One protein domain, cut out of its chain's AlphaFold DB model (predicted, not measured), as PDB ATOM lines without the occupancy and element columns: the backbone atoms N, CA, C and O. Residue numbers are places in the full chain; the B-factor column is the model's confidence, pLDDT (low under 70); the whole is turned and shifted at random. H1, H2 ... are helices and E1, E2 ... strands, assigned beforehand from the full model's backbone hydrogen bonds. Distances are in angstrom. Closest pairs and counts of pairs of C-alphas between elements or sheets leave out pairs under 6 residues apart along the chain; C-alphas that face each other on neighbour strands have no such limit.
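Overview. This is residues 17 to 118 of the 132 residues of an uncharacterized protein of Aspergillus lentulus (UniProt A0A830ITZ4). A strongly twisted sheet of four strands makes one end of the domain, and helix H2 runs away from it straight out of the last strand, E4. H3 folds back from the far end of H2, while the short helix H1 sits over one face of the sheet and meets both other helices. The printed part has 102 residues, with E1, H1, E2, E3, E4, H2 and H3 in that order; the sheet order is E1, E2, E3, E4, antiparallel throughout, and the class is mixed, helices and strands. It is compact, with a radius of gyration of the C-alphas of 13.9 A and spans of 44 by 31 by 24 A.

Arrangement. E1, residues 31 to 34, is an edge strand and the antiparallel neighbour of E2, residues 66 to 75, with N 34 and O 68 2.8 A apart, within hydrogen-bond range. E2 bends by 75 degrees at residue 72. E2 and E3, residues 78 to 85, form a hairpin, with N 69 and O 82 at 2.8 A. E3 and E4, residues 91 to 93, form another, with N 83 and O 92 at 2.8 A. E2, E3 and E4 are a meander, each strand the antiparallel neighbour of the one before. H1, residues 50 to 55, is on the sheet at a height of 10.5 A. It lies over E3, at 78 degrees on the local plane, across the strands; it is only just not over E4, on which 2 of its 6 C-alphas fall. H2, residues 94 to 106, only grazes the sheet, with its residues 94 to 97; the C-alphas of Tyr 81 and Asp 94 are the closest of E3 and H2, 5.3 A apart. H1 and H2 touch, closest at the C-alphas of Ile 51 and Leu 97, 6.9 A; they run opposite ways at a shallow tilt of 32 degrees, only just short of steep. H3, residues 109 to 117, is not on the sheet. It only just touches H1, with 3 pairs of C-alphas within 8 A, the closest being those of Asp 50 and Leu 116 at 5.4 A. In H1 and H3 every O i to N i+4 pair is within hydrogen-bond range; in H2, 8 of 9 are.

Along the chain. E1 begins at C-alpha 31, (14.115, 26.843, 140.290), and measures 9.1 A, as does H1. E2 measures 23.2 A, E3 22.7 A and E4 6.8 A. H2, from C-alpha 94 at (27.451, 26.881, 143.815), measures 19.2 A. H3 measures 12.0 A and ends at C-alpha 117, (34.496, 39.791, 160.181).

Size, cuts and confidence. The two C-alphas farthest apart, those of Ala 27 and Glu 110, are 43.7 A apart. The printed part has no cut. The link E1 to H1 is long, with 15 residues; residues 17 to 30 also hold no named element. Mean pLDDT of the printed part is 78.6, and residues 21 to 32, 34 to 36 and 72 to 78 are under 70.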
ATOM      1  N   THR A  17      22.888  15.813 149.009       80.94
ATOM      2  CA  THR A  17      24.184  16.436 148.738       80.94
ATOM      3  C   THR A  17      24.249  16.972 147.311       80.94
ATOM      4  O   THR A  17      23.366  16.710 146.498       80.94
ATOM      5  N   GLN A  18      25.333  17.681 146.985       76.56
ATOM      6  CA  GLN A  18      25.628  18.144 145.620       76.56
ATOM      7  C   GLN A  18      25.774  16.993 144.606       76.56
ATOM      8  O   GLN A  18      25.706  17.213 143.401       76.56
ATOM      9  N   ASN A  19      26.004  15.768 145.090       76.19
ATOM     10  CA  ASN A  19      26.181  14.584 144.253       76.19
ATOM     11  C   ASN A  19      24.868  13.819 144.030       76.19
ATOM     12  O   ASN A  19      24.827  12.921 143.190       76.19
ATOM     13  N   ASP A  20      23.813  14.129 144.789       73.56
ATOM     14  CA  ASP A  20      22.516  13.485 144.617       73.56
ATOM     15  C   ASP A  20      21.757  14.175 143.471       73.56
ATOM     16  O   ASP A  20      21.515  15.386 143.537       73.56
ATOM     17  N   PRO A  21      21.352  13.440 142.418       67.44
ATOM     18  CA  PRO A  21      20.551  14.021 141.352       67.44
ATOM     19  C   PRO A  21      19.199  14.508 141.903       67.44
ATOM     20  O   PRO A  21      18.647  13.893 142.822       67.44
ATOM     21  N   PRO A  22      18.628  15.590 141.345       68.50
ATOM     22  CA  PRO A  22      17.313  16.054 141.743       68.50
ATOM     23  C   PRO A  22      16.261  14.989 141.417       68.50
ATOM     24  O   PRO A  22      16.245  14.440 140.318       68.50
ATOM     25  N   GLU A  23      15.336  14.745 142.350       66.06
ATOM     26  CA  GLU A  23      14.218  13.805 142.146       66.06
ATOM     27  C   GLU A  23      13.336  14.190 140.948       66.06
ATOM     28  O   GLU A  23      12.714  13.337 140.317       66.06
ATOM     29  N   ARG A  24      13.281  15.487 140.626       67.88
ATOM     30  CA  ARG A  24      12.640  16.023 139.426       67.88
ATOM     31  C   ARG A  24      13.530  17.092 138.824       67.88
ATOM     32  O   ARG A  24      13.999  17.978 139.527       67.88
ATOM     33  N   ILE A  25      13.751  17.002 137.520       64.62
ATOM     34  CA  ILE A  25      14.490  18.014 136.774       64.62
ATOM     35  C   ILE A  25      13.568  19.230 136.602       64.62
ATOM     36  O   ILE A  25      12.525  19.083 135.959       64.62
ATOM     37  N   PRO A  26      13.912  20.415 137.143       64.62
ATOM     38  CA  PRO A  26      13.086  21.596 136.947       64.62
ATOM     39  C   PRO A  26      12.975  21.963 135.460       64.62
ATOM     40  O   PRO A  26      13.863  21.681 134.649       64.62
ATOM     41  N   ALA A  27      11.866  22.599 135.074       62.56
ATOM     42  CA  ALA A  27      11.716  23.162 133.735       62.56
ATOM     43  C   ALA A  27      12.803  24.227 133.468       62.56
ATOM     44  O   ALA A  27      13.415  24.763 134.389       62.56
ATOM     45  N   ARG A  28      13.100  24.515 132.195       56.28
ATOM     46  CA  ARG A  28      14.122  25.518 131.851       56.28
ATOM     47  C   ARG A  28      13.686  26.886 132.394       56.28
ATOM     48  O   ARG A  28      12.579  27.314 132.096       56.28
ATOM     49  N   GLY A  29      14.542  27.534 133.184       57.81
ATOM     50  CA  GLY A  29      14.227  28.801 133.860       57.81
ATOM     51  C   GLY A  29      13.403  28.663 135.147       57.81
ATOM     52  O   GLY A  29      13.074  29.674 135.752       57.81
ATOM     53  N   ALA A  30      13.080  27.440 135.580       60.88
ATOM     54  CA  ALA A  30      12.460  27.193 136.876       60.88
ATOM     55  C   ALA A  30      13.525  26.814 137.910       60.88
ATOM     56  O   ALA A  30      14.420  26.013 137.623       60.88
ATOM     57  N   THR A  31      13.391  27.343 139.124       64.75
ATOM     58  CA  THR A  31      14.115  26.843 140.290       64.75
ATOM     59  C   THR A  31      13.248  25.836 141.037       64.75
ATOM     60  O   THR A  31      12.034  26.005 141.179       64.75
ATOM     61  N   GLN A  32      13.856  24.750 141.512       68.81
ATOM     62  CA  GLN A  32      13.187  23.809 142.409       68.81
ATOM     63  C   GLN A  32      13.781  23.926 143.806       68.81
ATOM     64  O   GLN A  32      14.989  23.788 143.982       68.81
ATOM     65  N   LYS A  33      12.926  24.120 144.816       71.69
ATOM     66  CA  LYS A  33      13.347  24.085 146.220       71.69
ATOM     67  C   LYS A  33      13.959  22.718 146.536       71.69
ATOM     68  O   LYS A  33      13.280  21.695 146.482       71.69
ATOM     69  N   CYS A  34      15.234  22.723 146.893       67.06
ATOM     70  CA  CYS A  34      15.939  21.590 147.463       67.06
ATOM     71  C   CYS A  34      15.777  21.610 148.992       67.06
ATOM     72  O   CYS A  34      15.599  22.659 149.617       67.06
ATOM     73  N   SER A  35      15.733  20.421 149.585       65.38
ATOM     74  CA  SER A  35      15.341  20.190 150.979       65.38
ATOM     75  C   SER A  35      16.169  20.989 151.999       65.38
ATOM     76  O   SER A  35      17.344  21.273 151.787       65.38
ATOM     77  N   GLN A  36      15.579  21.270 153.169       64.56
ATOM     78  CA  GLN A  36      16.301  21.806 154.337       64.56
ATOM     79  C   GLN A  36      17.364  20.832 154.881       64.56
ATOM     80  O   GLN A  36      18.268  21.251 155.598       64.56
ATOM     81  N   ASN A  37      17.299  19.550 154.501       75.50
ATOM     82  CA  ASN A  37      18.257  18.509 154.891       75.50
ATOM     83  C   ASN A  37      19.494  18.444 153.973       75.50
ATOM     84  O   ASN A  37      20.124  17.390 153.859       75.50
ATOM     85  N   PHE A  38      19.819  19.543 153.289       82.94
ATOM     86  CA  PHE A  38      20.992  19.620 152.428       82.94
ATOM     87  C   PHE A  38      22.286  19.625 153.252       82.94
ATOM     88  O   PHE A  38      22.400  20.343 154.254       82.94
ATOM     89  N   GLN A  39      23.268  18.844 152.807       86.81
ATOM     90  CA  GLN A  39      24.612  18.821 153.363       86.81
ATOM     91  C   GLN A  39      25.636  19.142 152.274       86.81
ATOM     92  O   GLN A  39      25.715  18.463 151.249       86.81
ATOM     93  N   LEU A  40      26.448  20.162 152.534       87.19
ATOM     94  CA  LEU A  40      27.608  20.474 151.718       87.19
ATOM     95  C   LEU A  40      28.645  19.350 151.833       87.19
ATOM     96  O   LEU A  40      29.011  18.952 152.940       87.19
ATOM     97  N   VAL A  41      29.155  18.881 150.692       85.44
ATOM     98  CA  VAL A  41      30.232  17.887 150.638       85.44
ATOM     99  C   VAL A  41      31.463  18.547 150.033       85.44
ATOM    100  O   VAL A  41      31.532  18.800 148.836       85.44
ATOM    101  N   LEU A  42      32.453  18.828 150.878       83.44
ATOM    102  CA  LEU A  42      33.743  19.347 150.433       83.44
ATOM    103  C   LEU A  42      34.612  18.212 149.892       83.44
ATOM    104  O   LEU A  42      34.673  17.127 150.477       83.44
ATOM    105  N   ARG A  43      35.324  18.462 148.790       80.06
ATOM    106  CA  ARG A  43      36.285  17.486 148.261       80.06
ATOM    107  C   ARG A  43      37.482  17.340 149.207       80.06
ATOM    108  O   ARG A  43      37.823  18.291 149.914       80.06
ATOM    109  N   PRO A  44      38.198  16.200 149.182       72.00
ATOM    110  CA  PRO A  44      39.455  16.072 149.907       72.00
ATOM    111  C   PRO A  44      40.392  17.215 149.494       72.00
ATOM    112  O   PRO A  44      40.666  17.375 148.305       72.00
ATOM    113  N   LYS A  45      40.871  18.001 150.470       78.06
ATOM    114  CA  LYS A  45      41.686  19.234 150.331       78.06
ATOM    115  C   LYS A  45      40.908  20.544 150.152       78.06
ATOM    116  O   LYS A  45      41.522  21.611 150.215       78.06
ATOM    117  N   GLU A  46      39.597  20.538 149.928       81.06
ATOM    118  CA  GLU A  46      38.792  21.766 149.985       81.06
ATOM    119  C   GLU A  46      38.598  22.215 151.430       81.06
ATOM    120  O   GLU A  46      38.333  21.413 152.322       81.06
ATOM    121  N   LYS A  47      38.768  23.519 151.652       84.12
ATOM    122  CA  LYS A  47      38.474  24.166 152.927       84.12
ATOM    123  C   LYS A  47      37.255  25.064 152.726       84.12
ATOM    124  O   LYS A  47      37.156  25.677 151.661       84.12
ATOM    125  N   PRO A  48      36.350  25.148 153.711       86.19
ATOM    126  CA  PRO A  48      35.223  26.063 153.632       86.19
ATOM    127  C   PRO A  48      35.728  27.511 153.631       86.19
ATOM    128  O   PRO A  48      36.559  27.894 154.460       86.19
ATOM    129  N   SER A  49      35.215  28.305 152.699       88.69
ATOM    130  CA  SER A  49      35.403  29.754 152.631       88.69
ATOM    131  C   SER A  49      34.598  30.489 153.711       88.69
ATOM    132  O   SER A  49      33.815  29.890 154.454       88.69
ATOM    133  N   ASP A  50      34.761  31.807 153.786       86.06
ATOM    134  CA  ASP A  50      33.912  32.695 154.584       86.06
ATOM    135  C   ASP A  50      32.423  32.579 154.214       86.06
ATOM    136  O   ASP A  50      31.562  32.556 155.096       86.06
ATOM    137  N   ILE A  51      32.109  32.452 152.923       86.56
ATOM    138  CA  ILE A  51      30.730  32.302 152.437       86.56
ATOM    139  C   ILE A  51      30.151  30.942 152.850       86.56
ATOM    140  O   ILE A  51      29.021  30.880 153.341       86.56
ATOM    141  N   ASP A  52      30.933  29.862 152.748       88.12
ATOM    142  CA  ASP A  52      30.503  28.529 153.196       88.12
ATOM    143  C   ASP A  52      30.117  28.539 154.680       88.12
ATOM    144  O   ASP A  52      29.078  28.006 155.069       88.12
ATOM    145  N   GLN A  53      30.915  29.208 155.512       88.38
ATOM    146  CA  GLN A  53      30.679  29.301 156.956       88.38
ATOM    147  C   GLN A  53      29.432  30.130 157.320       88.38
ATOM    148  O   GLN A  53      28.858  29.943 158.402       88.38
ATOM    149  N   LYS A  54      28.986  31.021 156.419       87.12
ATOM    150  CA  LYS A  54      27.740  31.800 156.546       87.12
ATOM    151  C   LYS A  54      26.495  30.992 156.173       87.12
ATOM    152  O   LYS A  54      25.448  31.188 156.795       87.12
ATOM    153  N   ILE A  55      26.596  30.112 155.177       87.56
ATOM    154  CA  ILE A  55      25.474  29.314 154.648       87.56
ATOM    155  C   ILE A  55      25.296  28.016 155.446       87.56
ATOM    156  O   ILE A  55      24.173  27.613 155.764       87.56
ATOM    157  N   PHE A  56      26.406  27.387 155.825       89.88
ATOM    158  CA  PHE A  56      26.436  26.075 156.457       89.88
ATOM    159  C   PHE A  56      26.955  26.137 157.892       89.88
ATOM    160  O   PHE A  56      27.661  27.056 158.316       89.88
ATOM    161  N   LYS A  57      26.566  25.140 158.678       89.12
ATOM    162  CA  LYS A  57      27.170  24.833 159.971       89.12
ATOM    163  C   LYS A  57      28.520  24.125 159.758       89.12
ATOM    164  O   LYS A  57      28.774  23.625 158.662       89.12
ATOM    165  N   PRO A  58      29.373  24.021 160.794       85.62
ATOM    166  CA  PRO A  58      30.656  23.315 160.692       85.62
ATOM    167  C   PRO A  58      30.547  21.850 160.243       85.62
ATOM    168  O   PRO A  58      31.479  21.322 159.651       85.62
ATOM    169  N   ASP A  59      29.406  21.199 160.486       85.62
ATOM    170  CA  ASP A  59      29.117  19.830 160.037       85.62
ATOM    171  C   ASP A  59      28.633  19.747 158.569       85.62
ATOM    172  O   ASP A  59      28.249  18.675 158.090       85.62
ATOM    173  N   GLY A  60      28.626  20.878 157.856       85.44
ATOM    174  CA  GLY A  60      28.187  21.013 156.469       85.44
ATOM    175  C   GLY A  60      26.671  21.098 156.292       85.44
ATOM    176  O   GLY A  60      26.206  21.227 155.163       85.44
ATOM    177  N   THR A  61      25.877  21.026 157.365       88.00
ATOM    178  CA  THR A  61      24.415  21.142 157.257       88.00
ATOM    179  C   THR A  61      23.983  22.585 157.029       88.00
ATOM    180  O   THR A  61      24.626  23.528 157.494       88.00
ATOM    181  N   LEU A  62      22.878  22.776 156.314       87.94
ATOM    182  CA  LEU A  62      22.346  24.107 156.040       87.94
ATOM    183  C   LEU A  62      21.933  24.835 157.334       87.94
ATOM    184  O   LEU A  62      21.336  24.253 158.247       87.94
ATOM    185  N   ARG A  63      22.232  26.133 157.432       88.00
ATOM    186  CA  ARG A  63      21.736  26.969 158.536       88.00
ATOM    187  C   ARG A  63      20.256  27.329 158.318       88.00
ATOM    188  O   ARG A  63      19.848  27.553 157.184       88.00
ATOM    189  N   PRO A  64      19.454  27.485 159.390       83.00
ATOM    190  CA  PRO A  64      17.998  27.676 159.303       83.00
ATOM    191  C   PRO A  64      17.539  28.967 158.595       83.00
ATOM    192  O   PRO A  64      16.368  29.084 158.254       83.00
ATOM    193  N   GLY A  65      18.440  29.925 158.351       84.25
ATOM    194  CA  GLY A  65      18.165  31.134 157.562       84.25
ATOM    195  C   GLY A  65      18.344  30.963 156.051       84.25
ATOM    196  O   GLY A  65      18.128  31.917 155.308       84.25
ATOM    197  N   TRP A  66      18.738  29.778 155.590       86.75
ATOM    198  CA  TRP A  66      19.051  29.503 154.194       86.75
ATOM    199  C   TRP A  66      18.158  28.405 153.630       86.75
ATOM    200  O   TRP A  66      17.696  27.514 154.342       86.75
ATOM    201  N   ARG A  67      17.935  28.465 152.321       86.94
ATOM    202  CA  ARG A  67      17.375  27.376 151.524       86.94
ATOM    203  C   ARG A  67      18.281  27.102 150.335       86.94
ATOM    204  O   ARG A  67      19.019  27.984 149.905       86.94
ATOM    205  N   VAL A  68      18.198  25.888 149.812       86.19
ATOM    206  CA  VAL A  68      18.875  25.510 148.574       86.19
ATOM    207  C   VAL A  68      17.828  25.406 147.479       86.19
ATOM    208  O   VAL A  68      16.738  24.883 147.698       86.19
ATOM    209  N   GLU A  69      18.146  25.913 146.305       85.50
ATOM    210  CA  GLU A  69      17.375  25.779 145.080       85.50
ATOM    211  C   GLU A  69      18.245  25.101 144.023       85.50
ATOM    212  O   GLU A  69      19.466  25.180 144.085       85.50
ATOM    213  N   ILE A  70      17.629  24.387 143.086       78.88
ATOM    214  CA  ILE A  70      18.325  23.743 141.968       78.88
ATOM    215  C   ILE A  70      17.960  24.503 140.706       78.88
ATOM    216  O   ILE A  70      16.776  24.594 140.367       78.88
ATOM    217  N   GLU A  71      18.974  25.015 140.019       70.69
ATOM    218  CA  GLU A  71      18.842  25.588 138.689       70.69
ATOM    219  C   GLU A  71      19.138  24.525 137.631       70.69
ATOM    220  O   GLU A  71      20.062  23.713 137.741       70.69
ATOM    221  N   ARG A  72      18.329  24.512 136.566       60.41
ATOM    222  CA  ARG A  72      18.466  23.572 135.446       60.41
ATOM    223  C   ARG A  72      19.621  23.957 134.505       60.41
ATOM    224  O   ARG A  72      19.420  24.015 133.290       60.41
ATOM    225  N   VAL A  73      20.810  24.221 135.042       60.53
ATOM    226  CA  VAL A  73      22.035  24.427 134.257       60.53
ATOM    227  C   VAL A  73      22.840  23.125 134.285       60.53
ATOM    228  O   VAL A  73      23.453  22.802 135.302       60.53
ATOM    229  N   PRO A  74      22.826  22.323 133.201       56.78
ATOM    230  CA  PRO A  74      23.696  21.163 133.104       56.78
ATOM    231  C   PRO A  74      25.137  21.655 132.957       56.78
ATOM    232  O   PRO A  74      25.548  22.129 131.898       56.78
ATOM    233  N   THR A  75      25.916  21.554 134.026       61.06
ATOM    234  CA  THR A  75      27.350  21.838 133.982       61.06
ATOM    235  C   THR A  75      28.121  20.537 133.767       61.06
ATOM    236  O   THR A  75      27.632  19.445 134.063       61.06
ATOM    237  N   LYS A  76      29.392  20.625 133.348       59.19
ATOM    238  CA  LYS A  76      30.310  19.464 133.353       59.19
ATOM    239  C   LYS A  76      30.459  18.815 134.746       59.19
ATOM    240  O   LYS A  76      31.063  17.754 134.852       59.19
ATOM    241  N   ARG A  77      29.969  19.468 135.809       58.78
ATOM    242  CA  ARG A  77      30.039  19.034 137.211       58.78
ATOM    243  C   ARG A  77      28.698  18.536 137.765       58.78
ATOM    244  O   ARG A  77      28.673  18.122 138.916       58.78
ATOM    245  N   GLY A  78      27.625  18.539 136.970       66.44
ATOM    246  CA  GLY A  78      26.282  18.144 137.399       66.44
ATOM    247  C   GLY A  78      25.312  19.323 137.459       66.44
ATOM    248  O   GLY A  78      25.328  20.188 136.578       66.44
ATOM    249  N   TRP A  79      24.455  19.324 138.481       71.94
ATOM    250  CA  TRP A  79      23.410  20.324 138.702       71.94
ATOM    251  C   TRP A  79      23.942  21.526 139.472       71.94
ATOM    252  O   TRP A  79      24.742  21.370 140.391       71.94
ATOM    253  N   GLU A  80      23.482  22.717 139.102       77.94
ATOM    254  CA  GLU A  80      23.844  23.944 139.798       77.94
ATOM    255  C   GLU A  80      22.866  24.207 140.943       77.94
ATOM    256  O   GLU A  80      21.643  24.184 140.769       77.94
ATOM    257  N   TYR A  81      23.419  24.425 142.133       83.25
ATOM    258  CA  TYR A  81      22.652  24.753 143.327       83.25
ATOM    259  C   TYR A  81      22.774  26.244 143.616       83.25
ATOM    260  O   TYR A  81      23.845  26.829 143.474       83.25
ATOM    261  N   VAL A  82      21.685  26.851 144.068       85.44
ATOM    262  CA  VAL A  82      21.635  28.248 144.489       85.44
ATOM    263  C   VAL A  82      21.226  28.304 145.953       85.44
ATOM    264  O   VAL A  82      20.202  27.760 146.361       85.44
ATOM    265  N   TYR A  83      22.039  28.962 146.765       87.38
ATOM    266  CA  TYR A  83      21.833  29.128 148.195       87.38
ATOM    267  C   TYR A  83      21.172  30.472 148.447       87.38
ATOM    268  O   TYR A  83      21.809  31.503 148.269       87.38
ATOM    269  N   VAL A  84      19.911  30.472 148.869       86.38
ATOM    270  CA  VAL A  84      19.103  31.688 149.036       86.38
ATOM    271  C   VAL A  84      18.845  31.949 150.515       86.38
ATOM    272  O   VAL A  84      18.382  31.069 151.245       86.38
ATOM    273  N   HIS A  85      19.119  33.168 150.970       87.19
ATOM    274  CA  HIS A  85      18.837  33.589 152.334       87.19
ATOM    275  C   HIS A  85      17.372  34.012 152.473       87.19
ATOM    276  O   HIS A  85      16.900  34.931 151.806       87.19
ATOM    277  N   LEU A  86      16.646  33.368 153.383       82.69
ATOM    278  CA  LEU A  86      15.189  33.473 153.494       82.69
ATOM    279  C   LEU A  86      14.697  34.877 153.862       82.69
ATOM    280  O   LEU A  86      13.607  35.260 153.454       82.69
ATOM    281  N   LYS A  87      15.479  35.638 154.639       79.50
ATOM    282  CA  LYS A  87      15.072  36.969 155.118       79.50
ATOM    283  C   LYS A  87      15.402  38.087 154.134       79.50
ATOM    284  O   LYS A  87      14.655  39.050 154.037       79.50
ATOM    285  N   THR A  88      16.547  37.996 153.463       79.81
ATOM    286  CA  THR A  88      17.053  39.085 152.609       79.81
ATOM    287  C   THR A  88      16.818  38.823 151.127       79.81
ATOM    288  O   THR A  88      16.929  39.749 150.337       79.81
ATOM    289  N   GLY A  89      16.530  37.580 150.733       77.75
ATOM    290  CA  GLY A  89      16.390  37.182 149.332       77.75
ATOM    291  C   GLY A  89      17.711  37.101 148.561       77.75
ATOM    292  O   GLY A  89      17.711  36.647 147.425       77.75
ATOM    293  N   GLY A  90      18.833  37.502 149.166       82.50
ATOM    294  CA  GLY A  90      20.150  37.387 148.545       82.50
ATOM    295  C   GLY A  90      20.554  35.927 148.346       82.50
ATOM    296  O   GLY A  90      20.181  35.056 149.141       82.50
ATOM    297  N   SER A  91      21.353  35.673 147.317       85.69
ATOM    298  CA  SER A  91      21.694  34.324 146.882       85.69
ATOM    299  C   SER A  91      23.163  34.164 146.509       85.69
ATOM    300  O   SER A  91      23.813  35.121 146.102       85.69
ATOM    301  N   TYR A  92      23.660  32.933 146.592       85.44
ATOM    302  CA  TYR A  92      24.957  32.538 146.050       85.44
ATOM    303  C   TYR A  92      24.802  31.292 145.180       85.44
ATOM    304  O   TYR A  92      24.191  30.321 145.627       85.44
ATOM    305  N   ALA A  93      25.362  31.295 143.972       84.69
ATOM    306  CA  ALA A  93      25.426  30.090 143.153       84.69
ATOM    307  C   ALA A  93      26.569  29.181 143.628       84.69
ATOM    308  O   ALA A  93      27.604  29.653 144.099       84.69
ATOM    309  N   ASP A  94      26.419  27.867 143.474       81.62
ATOM    310  CA  ASP A  94      27.451  26.881 143.815       81.62
ATOM    311  C   ASP A  94      28.775  27.166 143.093       81.62
ATOM    312  O   ASP A  94      29.855  27.028 143.669       81.62
ATOM    313  N   VAL A  95      28.708  27.667 141.855       79.38
ATOM    314  CA  VAL A  95      29.894  28.086 141.098       79.38
ATOM    315  C   VAL A  95      30.636  29.235 141.788       79.38
ATOM    316  O   VAL A  95      31.871  29.227 141.805       79.38
ATOM    317  N   ASP A  96      29.925  30.182 142.401       81.25
ATOM    318  CA  ASP A  96      30.542  31.286 143.143       81.25
ATOM    319  C   ASP A  96      31.196  30.790 144.432       81.25
ATOM    320  O   ASP A  96      32.308  31.212 144.751       81.25
ATOM    321  N   LEU A  97      30.570  29.839 145.137       84.12
ATOM    322  CA  LEU A  97      31.183  29.193 146.303       84.12
ATOM    323  C   LEU A  97      32.476  28.474 145.900       84.12
ATOM    324  O   LEU A  97      33.492  28.601 146.580       84.12
ATOM    325  N   LEU A  98      32.468  27.741 144.784       82.06
ATOM    326  CA  LEU A  98      33.646  27.018 144.298       82.06
ATOM    327  C   LEU A  98      34.785  27.961 143.904       82.06
ATOM    328  O   LEU A  98      35.935  27.688 144.255       82.06
ATOM    329  N   ARG A  99      34.482  29.067 143.214       81.44
ATOM    330  CA  ARG A  99      35.468  30.118 142.914       81.44
ATOM    331  C   ARG A  99      36.018  30.723 144.199       81.44
ATOM    332  O   ARG A  99      37.226  30.695 144.405       81.44
ATOM    333  N   ARG A 100      35.133  31.124 145.118       84.19
ATOM    334  CA  ARG A 100      35.515  31.713 146.403       84.19
ATOM    335  C   ARG A 100      36.395  30.784 147.228       84.19
ATOM    336  O   ARG A 100      37.326  31.262 147.858       84.19
ATOM    337  N   ARG A 101      36.152  29.468 147.233       85.12
ATOM    338  CA  ARG A 101      37.036  28.485 147.894       85.12
ATOM    339  C   ARG A 101      38.425  28.422 147.264       85.12
ATOM    340  O   ARG A 101      39.386  28.164 147.985       85.12
ATOM    341  N   GLY A 102      38.521  28.608 145.946       82.38
ATOM    342  CA  GLY A 102      39.789  28.762 145.234       82.38
ATOM    343  C   GLY A 102      40.549  29.973 145.757       82.38
ATOM    344  O   GLY A 102      41.606  29.804 146.362       82.38
ATOM    345  N   ASP A 103      39.937  31.152 145.653       81.56
ATOM    346  CA  ASP A 103      40.517  32.422 146.108       81.56
ATOM    347  C   ASP A 103      40.865  32.386 147.606       81.56
ATOM    348  O   ASP A 103      41.917  32.847 148.039       81.56
ATOM    349  N   TRP A 104      40.011  31.761 148.421       82.88
ATOM    350  CA  TRP A 104      40.199  31.629 149.867       82.88
ATOM    351  C   TRP A 104      41.493  30.911 150.247       82.88
ATOM    352  O   TRP A 104      42.041  31.149 151.324       82.88
ATOM    353  N   ARG A 105      41.992  30.014 149.389       82.06
ATOM    354  CA  ARG A 105      43.287  29.357 149.613       82.06
ATOM    355  C   ARG A 105      44.459  30.306 149.397       82.06
ATOM    356  O   ARG A 105      45.492  30.102 150.026       82.06
ATOM    357  N   GLU A 106      44.289  31.304 148.541       83.75
ATOM    358  CA  GLU A 106      45.310  32.292 148.193       83.75
ATOM    359  C   GLU A 106      45.302  33.491 149.151       83.75
ATOM    360  O   GLU A 106      46.300  34.198 149.272       83.75
ATOM    361  N   PHE A 107      44.210  33.695 149.892       81.50
ATOM    362  CA  PHE A 107      44.120  34.756 150.892       81.50
ATOM    363  C   PHE A 107      45.114  34.530 152.036       81.50
ATOM    364  O   PHE A 107      45.203  33.438 152.611       81.50
ATOM    365  N   ASN A 108      45.803  35.603 152.422       88.19
ATOM    366  CA  ASN A 108      46.579  35.647 153.657       88.19
ATOM    367  C   ASN A 108      45.652  35.757 154.887       88.19
ATOM    368  O   ASN A 108      44.450  36.014 154.761       88.19
ATOM    369  N   GLU A 109      46.195  35.570 156.092       85.44
ATOM    370  CA  GLU A 109      45.346  35.494 157.291       85.44
ATOM    371  C   GLU A 109      44.659  36.807 157.646       85.44
ATOM    372  O   GLU A 109      43.531  36.778 158.135       85.44
ATOM    373  N   GLU A 110      45.257  37.953 157.329       84.31
ATOM    374  CA  GLU A 110      44.618  39.253 157.535       84.31
ATOM    375  C   GLU A 110      43.378  39.413 156.641       84.31
ATOM    376  O   GLU A 110      42.298  39.778 157.116       84.31
ATOM    377  N   MET A 111      43.488  39.050 155.360       81.56
ATOM    378  CA  MET A 111      42.367  39.056 154.420       81.56
ATOM    379  C   MET A 111      41.273  38.077 154.846       81.56
ATOM    380  O   MET A 111      40.088  38.415 154.774       81.56
ATOM    381  N   LYS A 112      41.646  36.888 155.345       81.81
ATOM    382  CA  LYS A 112      40.672  35.920 155.867       81.81
ATOM    383  C   LYS A 112      39.932  36.457 157.086       81.81
ATOM    384  O   LYS A 112      38.706  36.377 157.129       81.81
ATOM    385  N   GLN A 113      40.641  37.047 158.047       83.19
ATOM    386  CA  GLN A 113      40.019  37.644 159.230       83.19
ATOM    387  C   GLN A 113      39.078  38.789 158.848       83.19
ATOM    388  O   GLN A 113      37.938  38.832 159.310       83.19
ATOM    389  N   LYS A 114      39.500  39.667 157.931       82.00
ATOM    390  CA  LYS A 114      38.669  40.771 157.430       82.00
ATOM    391  C   LYS A 114      37.403  40.272 156.728       82.00
ATOM    392  O   LYS A 114      36.327  40.827 156.933       82.00
ATOM    393  N   ALA A 115      37.507  39.213 155.927       79.19
ATOM    394  CA  ALA A 115      36.369  38.613 155.235       79.19
ATOM    395  C   ALA A 115      35.398  37.899 156.195       79.19
ATOM    396  O   ALA A 115      34.185  38.070 156.073       79.19
ATOM    397  N   LEU A 116      35.913  37.172 157.194       80.38
ATOM    398  CA  LEU A 116      35.104  36.538 158.245       80.38
ATOM    399  C   LEU A 116      34.392  37.569 159.127       80.38
ATOM    400  O   LEU A 116      33.224  37.388 159.468       80.38
ATOM    401  N   ALA A 117      35.076  38.664 159.459       79.44
ATOM    402  CA  ALA A 117      34.496  39.791 160.181       79.44
ATOM    403  C   ALA A 117      33.502  40.589 159.323       79.44
ATOM    404  O   ALA A 117      32.667  41.331 159.852       79.44
ATOM    405  N   SER A 118      33.572  40.449 157.995       74.00
ATOM    406  CA  SER A 118      32.704  41.192 157.102       74.00
ATOM    407  C   SER A 118      31.262  40.706 157.183       74.00
ATOM    408  O   SER A 118      30.909  39.569 156.840       74.00
TER     409      SER A 118